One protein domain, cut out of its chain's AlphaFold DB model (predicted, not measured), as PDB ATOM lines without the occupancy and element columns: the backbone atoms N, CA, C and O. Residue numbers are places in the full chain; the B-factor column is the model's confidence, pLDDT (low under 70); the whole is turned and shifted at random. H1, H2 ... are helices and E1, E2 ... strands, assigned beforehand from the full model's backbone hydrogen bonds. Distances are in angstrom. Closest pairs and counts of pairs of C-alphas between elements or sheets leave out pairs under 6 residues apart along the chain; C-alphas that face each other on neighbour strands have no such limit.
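AT A GLANCE: This is residues 489 to 544 of the 634 residues of an uncharacterized protein of Meiothermus silvanus (strain ATCC 700542 / DSM 9946 / VI-R2) (UniProt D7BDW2). This is a slim rod in which three long elements run lengthwise: strand E1 goes out along it, strand E2 comes back, and helix H2 goes out again, packing on E1. The short helix H1 sits at one end of the rod, between the outward E1 and the returning E2, and the two strands lie near each other without forming a sheet. The printed part has 56 residues with two named helices and two named strands, in the order E1, H1, E2, H2, and its class is mixed, helices and strands. It is only just loose, close to compact, with a radius of gyration of the C-alphas of 12.4 A, and the C-alphas span 40 by 17 by 17 A.

IN THESE COORDINATES: E1 takes residues 489 to 497, from C-alpha 489 at (111.226, 115.459, -17.823) to C-alpha 497, a length of 24.6 A. H1 is residues 507 to 514, 10.4 A from first to last C-alpha, and its first C-alpha, 507, is at (143.987, 125.839, -13.122). E2 is residues 518 to 523, 16.3 A long. H2 is residues 529 to 543, 21.2 A long, and ends with C-alpha 543 at (142.567, 117.135, -16.656).

HOW THE PARTS SIT: E1 and H2 have 14 pairs of C-alphas within 8 A, and the closest, those of Ala 495 and Met 533, are 5.1 A apart. E1 and E2 are near each other, with 7 pairs of C-alphas within 10 A but no pair within 8 A. E1 and E2 each pair with no named strand. E2 and H2 are also near each other, with 12 pairs of C-alphas within 10 A and their closest C-alphas 8.2 A apart. H1 and H2 are close but not clearly touching, their closest C-alphas being those of Leu 507 and Glu 541 at 7.9 A. Their lines stand at a steep tilt of 49 degrees, and they run the same way. H1 is apart from E1 and from E2. In H1 and H2 every O i to N i+4 pair is within hydrogen-bond range.

THE WHOLE: The two C-alphas farthest apart are those of Lys 489 and Arg 513, at 40.3 A. The first and last printed C-alphas, those of Lys 489 and Leu 544, are 34.1 A apart. The printed part has no cut. The links from H1 to E2 and from E2 to H2 are tight, the link from E1 to H1 is short with 9 residues, and no link is long. The mean pLDDT of the printed part is 85.1, and the model's confidence is under 70 at residues 500 to 501 and at residue 503.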
ATOM      1  N   LYS A 489     109.845 114.974 -17.913       72.06
ATOM      2  CA  LYS A 489     111.226 115.459 -17.823       72.06
ATOM      3  C   LYS A 489     111.376 116.295 -16.554       72.06
ATOM      4  O   LYS A 489     110.590 117.214 -16.335       72.06
ATOM      5  N   GLY A 490     112.383 115.978 -15.745       70.19
ATOM      6  CA  GLY A 490     112.759 116.776 -14.586       70.19
ATOM      7  C   GLY A 490     113.425 118.095 -14.981       70.19
ATOM      8  O   GLY A 490     113.713 118.348 -16.159       70.19
ATOM      9  N   ASP A 491     113.694 118.926 -13.978       80.38
ATOM     10  CA  ASP A 491     114.444 120.164 -14.163       80.38
ATOM     11  C   ASP A 491     115.873 119.864 -14.630       80.38
ATOM     12  O   ASP A 491     116.544 118.956 -14.130       80.38
ATOM     13  N   VAL A 492     116.346 120.654 -15.595       86.44
ATOM     14  CA  VAL A 492     117.728 120.563 -16.069       86.44
ATOM     15  C   VAL A 492     118.643 121.203 -15.032       86.44
ATOM     16  O   VAL A 492     118.564 122.403 -14.766       86.44
ATOM     17  N   VAL A 493     119.555 120.408 -14.487       90.19
ATOM     18  CA  VAL A 493     120.647 120.862 -13.632       90.19
ATOM     19  C   VAL A 493     121.867 121.113 -14.505       90.19
ATOM     20  O   VAL A 493     122.319 120.229 -15.229       90.19
ATOM     21  N   VAL A 494     122.417 122.325 -14.438       94.50
ATOM     22  CA  VAL A 494     123.654 122.690 -15.135       94.50
ATOM     23  C   VAL A 494     124.660 123.191 -14.113       94.50
ATOM     24  O   VAL A 494     124.390 124.158 -13.404       94.50
ATOM     25  N   ALA A 495     125.827 122.559 -14.064       94.50
ATOM     26  CA  ALA A 495     126.963 123.003 -13.266       94.50
ATOM     27  C   ALA A 495     128.184 123.171 -14.172       94.50
ATOM     28  O   ALA A 495     128.410 122.365 -15.072       94.50
ATOM     29  N   THR A 496     128.968 124.224 -13.958       95.25
ATOM     30  CA  THR A 496     130.216 124.462 -14.694       95.25
ATOM     31  C   THR A 496     131.329 124.759 -13.704       95.25
ATOM     32  O   THR A 496     131.116 125.534 -12.780       95.25
ATOM     33  N   PHE A 497     132.492 124.150 -13.925       94.06
ATOM     34  CA  PHE A 497     133.720 124.382 -13.169       94.06
ATOM     35  C   PHE A 497     134.879 124.675 -14.130       94.06
ATOM     36  O   PHE A 497     134.909 124.157 -15.251       94.06
ATOM     37  N   GLY A 498     135.844 125.478 -13.696       87.56
ATOM     38  CA  GLY A 498     136.961 125.969 -14.504       87.56
ATOM     39  C   GLY A 498     136.744 127.384 -15.048       87.56
ATOM     40  O   GLY A 498     137.325 127.750 -16.070       87.56
ATOM     41  N   GLU A 499     135.885 128.180 -14.411       87.06
ATOM     42  CA  GLU A 499     135.738 129.607 -14.702       87.06
ATOM     43  C   GLU A 499     136.802 130.443 -13.970       87.06
ATOM     44  O   GLU A 499     137.512 129.961 -13.092       87.06
ATOM     45  N   VAL A 500     136.936 131.720 -14.345       63.06
ATOM     46  CA  VAL A 500     138.020 132.622 -13.889       63.06
ATOM     47  C   VAL A 500     138.083 132.775 -12.358       63.06
ATOM     48  O   VAL A 500     139.133 133.123 -11.821       63.06
ATOM     49  N   TYR A 501     136.981 132.508 -11.655       64.44
ATOM     50  CA  TYR A 501     136.865 132.640 -10.200       64.44
ATOM     51  C   TYR A 501     137.012 131.318  -9.436       64.44
ATOM     52  O   TYR A 501     137.032 131.340  -8.205       64.44
ATOM     53  N   ASP A 502     137.146 130.186 -10.130       74.75
ATOM     54  CA  ASP A 502     137.273 128.886  -9.479       74.75
ATOM     55  C   ASP A 502     138.698 128.673  -8.959       74.75
ATOM     56  O   ASP A 502     139.697 128.838  -9.663       74.75
ATOM     57  N   SER A 503     138.808 128.276  -7.693       69.00
ATOM     58  CA  SER A 503     140.085 128.081  -7.010       69.00
ATOM     59  C   SER A 503     140.546 126.620  -7.068       69.00
ATOM     60  O   SER A 503     140.560 125.936  -6.047       69.00
ATOM     61  N   ALA A 504     140.946 126.133  -8.246       75.75
ATOM     62  CA  ALA A 504     141.659 124.856  -8.366       75.75
ATOM     63  C   ALA A 504     143.180 125.096  -8.486       75.75
ATOM     64  O   ALA A 504     143.614 125.860  -9.361       75.75
ATOM     65  N   PRO A 505     144.024 124.468  -7.640       77.44
ATOM     66  CA  PRO A 505     145.474 124.585  -7.759       77.44
ATOM     67  C   PRO A 505     145.953 124.186  -9.160       77.44
ATOM     68  O   PRO A 505     145.690 123.083  -9.622       77.44
ATOM     69  N   GLY A 506     146.661 125.086  -9.845       77.25
ATOM     70  CA  GLY A 506     147.189 124.826 -11.189       77.25
ATOM     71  C   GLY A 506     146.227 125.115 -12.349       77.25
ATOM     72  O   GLY A 506     146.663 125.055 -13.498       77.25
ATOM     73  N   LEU A 507     144.973 125.504 -12.086       82.56
ATOM     74  CA  LEU A 507     143.987 125.839 -13.122       82.56
ATOM     75  C   LEU A 507     144.423 127.018 -14.000       82.56
ATOM     76  O   LEU A 507     144.471 126.895 -15.222       82.56
ATOM     77  N   SER A 508     144.813 128.139 -13.389       81.06
ATOM     78  CA  SER A 508     145.289 129.324 -14.116       81.06
ATOM     79  C   SER A 508     146.552 129.037 -14.936       81.06
ATOM     80  O   SER A 508     146.719 129.541 -16.050       81.06
ATOM     81  N   LEU A 509     147.434 128.176 -14.420       82.38
ATOM     82  CA  LEU A 509     148.613 127.732 -15.156       82.38
ATOM     83  C   LEU A 509     148.231 126.829 -16.338       82.38
ATOM     84  O   LEU A 509     148.774 126.999 -17.421       82.38
ATOM     85  N   SER A 510     147.282 125.909 -16.159       83.81
ATOM     86  CA  SER A 510     146.772 125.062 -17.243       83.81
ATOM     87  C   SER A 510     146.111 125.903 -18.342       83.81
ATOM     88  O   SER A 510     146.439 125.751 -19.515       83.81
ATOM     89  N   GLN A 511     145.254 126.859 -17.974       87.69
ATOM     90  CA  GLN A 511     144.579 127.752 -18.922       87.69
ATOM     91  C   GLN A 511     145.556 128.677 -19.655       87.69
ATOM     92  O   GLN A 511     145.431 128.859 -20.865       87.69
ATOM     93  N   SER A 512     146.557 129.227 -18.959       83.06
ATOM     94  CA  SER A 512     147.590 130.051 -19.605       83.06
ATOM     95  C   SER A 512     148.495 129.245 -20.540       83.06
ATOM     96  O   SER A 512     148.922 129.776 -21.562       83.06
ATOM     97  N   ARG A 513     148.771 127.971 -20.226       80.44
ATOM     98  CA  ARG A 513     149.630 127.098 -21.043       80.44
ATOM     99  C   ARG A 513     148.910 126.475 -22.236       80.44
ATOM    100  O   ARG A 513     149.492 126.406 -23.312       80.44
ATOM    101  N   TYR A 514     147.676 126.010 -22.057       82.81
ATOM    102  CA  TYR A 514     146.974 125.177 -23.044       82.81
ATOM    103  C   TYR A 514     145.746 125.851 -23.674       82.81
ATOM    104  O   TYR A 514     145.082 125.243 -24.523       82.81
ATOM    105  N   GLY A 515     145.445 127.091 -23.278       87.06
ATOM    106  CA  GLY A 515     144.205 127.781 -23.627       87.06
ATOM    107  C   GLY A 515     142.991 127.171 -22.923       87.06
ATOM    108  O   GLY A 515     143.120 126.272 -22.093       87.06
ATOM    109  N   LEU A 516     141.792 127.647 -23.260       89.69
ATOM    110  CA  LEU A 516     140.554 127.073 -22.734       89.69
ATOM    111  C   LEU A 516     140.265 125.722 -23.410       89.69
ATOM    112  O   LEU A 516     140.065 125.656 -24.623       89.69
ATOM    113  N   ARG A 517     140.216 124.651 -22.618       92.31
ATOM    114  CA  ARG A 517     139.923 123.276 -23.036       92.31
ATOM    115  C   ARG A 517     138.694 122.777 -22.293       92.31
ATOM    116  O   ARG A 517     138.759 122.465 -21.103       92.31
ATOM    117  N   GLN A 518     137.569 122.751 -23.002       93.19
ATOM    118  CA  GLN A 518     136.259 122.491 -22.421       93.19
ATOM    119  C   GLN A 518     135.760 121.075 -22.725       93.19
ATOM    120  O   GLN A 518     135.780 120.641 -23.874       93.19
ATOM    121  N   LYS A 519     135.236 120.401 -21.698       92.25
ATOM    122  CA  LYS A 519     134.465 119.153 -21.805       92.25
ATOM    123  C   LYS A 519     133.014 119.418 -21.400       92.25
ATOM    124  O   LYS A 519     132.746 120.230 -20.516       92.25
ATOM    125  N   THR A 520     132.060 118.773 -22.062       92.50
ATOM    126  CA  THR A 520     130.650 118.783 -21.644       92.50
ATOM    127  C   THR A 520     130.196 117.352 -21.419       92.50
ATOM    128  O   THR A 520     130.459 116.490 -22.251       92.50
ATOM    129  N   LEU A 521     129.575 117.114 -20.268       88.75
ATOM    130  CA  LEU A 521     129.014 115.830 -19.878       88.75
ATOM    131  C   LEU A 521     127.498 115.970 -19.810       88.75
ATOM    132  O   LEU A 521     126.993 116.725 -18.981       88.75
ATOM    133  N   ASP A 522     126.799 115.235 -20.668       84.81
ATOM    134  CA  ASP A 522     125.347 115.103 -20.621       84.81
ATOM    135  C   ASP A 522     125.004 113.805 -19.877       84.81
ATOM    136  O   ASP A 522     125.432 112.715 -20.265       84.81
ATOM    137  N   ILE A 523     124.289 113.931 -18.761       82.12
ATOM    138  CA  ILE A 523     123.962 112.840 -17.845       82.12
ATOM    139  C   ILE A 523     122.438 112.709 -17.772       82.12
ATOM    140  O   ILE A 523     121.758 113.538 -17.170       82.12
ATOM    141  N   ASP A 524     121.905 111.621 -18.325       75.44
ATOM    142  CA  ASP A 524     120.461 111.316 -18.366       75.44
ATOM    143  C   ASP A 524     119.906 110.813 -17.004       75.44
ATOM    144  O   ASP A 524     118.903 110.104 -16.929       75.44
ATOM    145  N   TYR A 525     120.576 111.160 -15.902       77.06
ATOM    146  CA  TYR A 525     120.198 110.824 -14.527       77.06
ATOM    147  C   TYR A 525     120.061 112.101 -13.708       77.06
ATOM    148  O   TYR A 525     120.844 113.030 -13.904       77.06
ATOM    149  N   GLN A 526     119.116 112.141 -12.762       79.50
ATOM    150  CA  GLN A 526     118.943 113.305 -11.892       79.50
ATOM    151  C   GLN A 526     120.115 113.434 -10.917       79.50
ATOM    152  O   GLN A 526     120.304 112.581 -10.046       79.50
ATOM    153  N   LEU A 527     120.838 114.543 -11.016       84.31
ATOM    154  CA  LEU A 527     121.848 114.955 -10.051       84.31
ATOM    155  C   LEU A 527     121.340 116.139  -9.229       84.31
ATOM    156  O   LEU A 527     120.508 116.926  -9.689       84.31
ATOM    157  N   THR A 528     121.860 116.287  -8.015       87.94
ATOM    158  CA  THR A 528     121.784 117.565  -7.301       87.94
ATOM    159  C   THR A 528     122.781 118.563  -7.910       87.94
ATOM    160  O   THR A 528     123.769 118.143  -8.526       87.94
ATOM    161  N   PRO A 529     122.579 119.884  -7.739       90.81
ATOM    162  CA  PRO A 529     123.564 120.883  -8.161       90.81
ATOM    163  C   PRO A 529     124.972 120.610  -7.612       90.81
ATOM    164  O   PRO A 529     125.947 120.709  -8.356       90.81
ATOM    165  N   ASP A 530     125.068 120.174  -6.353       90.88
ATOM    166  CA  ASP A 530     126.341 119.855  -5.698       90.88
ATOM    167  C   ASP A 530     127.021 118.630  -6.324       90.88
ATOM    168  O   ASP A 530     128.222 118.654  -6.584       90.88
ATOM    169  N   GLN A 531     126.261 117.575  -6.643       91.38
ATOM    170  CA  GLN A 531     126.790 116.400  -7.346       91.38
ATOM    171  C   GLN A 531     127.293 116.764  -8.746       91.38
ATOM    172  O   GLN A 531     128.383 116.345  -9.140       91.38
ATOM    173  N   ALA A 532     126.525 117.560  -9.496       92.00
ATOM    174  CA  ALA A 532     126.921 118.016 -10.826       92.00
ATOM    175  C   ALA A 532     128.200 118.873 -10.772       92.00
ATOM    176  O   ALA A 532     129.099 118.688 -11.596       92.00
ATOM    177  N   MET A 533     128.321 119.757  -9.774       93.25
ATOM    178  CA  MET A 533     129.526 120.559  -9.544       93.25
ATOM    179  C   MET A 533     130.728 119.692  -9.152       93.25
ATOM    180  O   MET A 533     131.803 119.845  -9.725       93.25
ATOM    181  N   ALA A 534     130.549 118.728  -8.244       90.94
ATOM    182  CA  ALA A 534     131.618 117.830  -7.813       90.94
ATOM    183  C   ALA A 534     132.183 116.994  -8.974       90.94
ATOM    184  O   ALA A 534     133.394 116.774  -9.039       90.94
ATOM    185  N   ILE A 535     131.335 116.547  -9.909       92.12
ATOM    186  CA  ILE A 535     131.780 115.871 -11.137       92.12
ATOM    187  C   ILE A 535     132.572 116.842 -12.018       92.12
ATOM    188  O   ILE A 535     133.669 116.505 -12.461       92.12
ATOM    189  N   ALA A 536     132.047 118.049 -12.263       93.31
ATOM    190  CA  ALA A 536     132.718 119.052 -13.092       93.31
ATOM    191  C   ALA A 536     134.114 119.404 -12.544       93.31
ATOM    192  O   ALA A 536     135.082 119.457 -13.305       93.31
ATOM    193  N   GLN A 537     134.227 119.570 -11.225       91.06
ATOM    194  CA  GLN A 537     135.493 119.802 -10.535       91.06
ATOM    195  C   GLN A 537     136.466 118.632 -10.715       91.06
ATOM    196  O   GLN A 537     137.610 118.855 -11.107       91.06
ATOM    197  N   ASN A 538     136.017 117.386 -10.521       89.44
ATOM    198  CA  ASN A 538     136.869 116.205 -10.694       89.44
ATOM    199  C   ASN A 538     137.477 116.113 -12.102       89.44
ATOM    200  O   ASN A 538     138.664 115.819 -12.248       89.44
ATOM    201  N   GLN A 539     136.671 116.391 -13.134       90.81
ATOM    202  CA  GLN A 539     137.122 116.384 -14.528       90.81
ATOM    203  C   GLN A 539     138.241 117.397 -14.768       90.81
ATOM    204  O   GLN A 539     139.231 117.083 -15.429       90.81
ATOM    205  N   VAL A 540     138.092 118.602 -14.216       90.31
ATOM    206  CA  VAL A 540     139.094 119.659 -14.349       90.31
ATOM    207  C   VAL A 540     140.358 119.306 -13.575       90.31
ATOM    208  O   VAL A 540     141.435 119.332 -14.155       90.31
ATOM    209  N   GLU A 541     140.251 118.914 -12.306       86.56
ATOM    210  CA  GLU A 541     141.411 118.607 -11.457       86.56
ATOM    211  C   GLU A 541     142.265 117.457 -12.012       86.56
ATOM    212  O   GLU A 541     143.496 117.530 -11.990       86.56
ATOM    213  N   LYS A 542     141.635 116.424 -12.583       84.19
ATOM    214  CA  LYS A 542     142.344 115.336 -13.273       84.19
ATOM    215  C   LYS A 542     142.904 115.736 -14.636       84.19
ATOM    216  O   LYS A 542     143.893 115.153 -15.076       84.19
ATOM    217  N   GLY A 543     142.257 116.686 -15.303       86.88
ATOM    218  CA  GLY A 543     142.567 117.135 -16.656       86.88
ATOM    219  C   GLY A 543     143.516 118.330 -16.732       86.88
ATOM    220  O   GLY A 543     143.765 118.820 -17.828       86.88
ATOM    221  N   LEU A 544     144.065 118.826 -15.617       85.50
ATOM    222  CA  LEU A 544     144.913 120.028 -15.643       85.50
ATOM    223  C   LEU A 544     146.204 119.856 -16.453       85.50
ATOM    224  O   LEU A 544     146.725 120.845 -16.978       85.50
TER     225      LEU A 544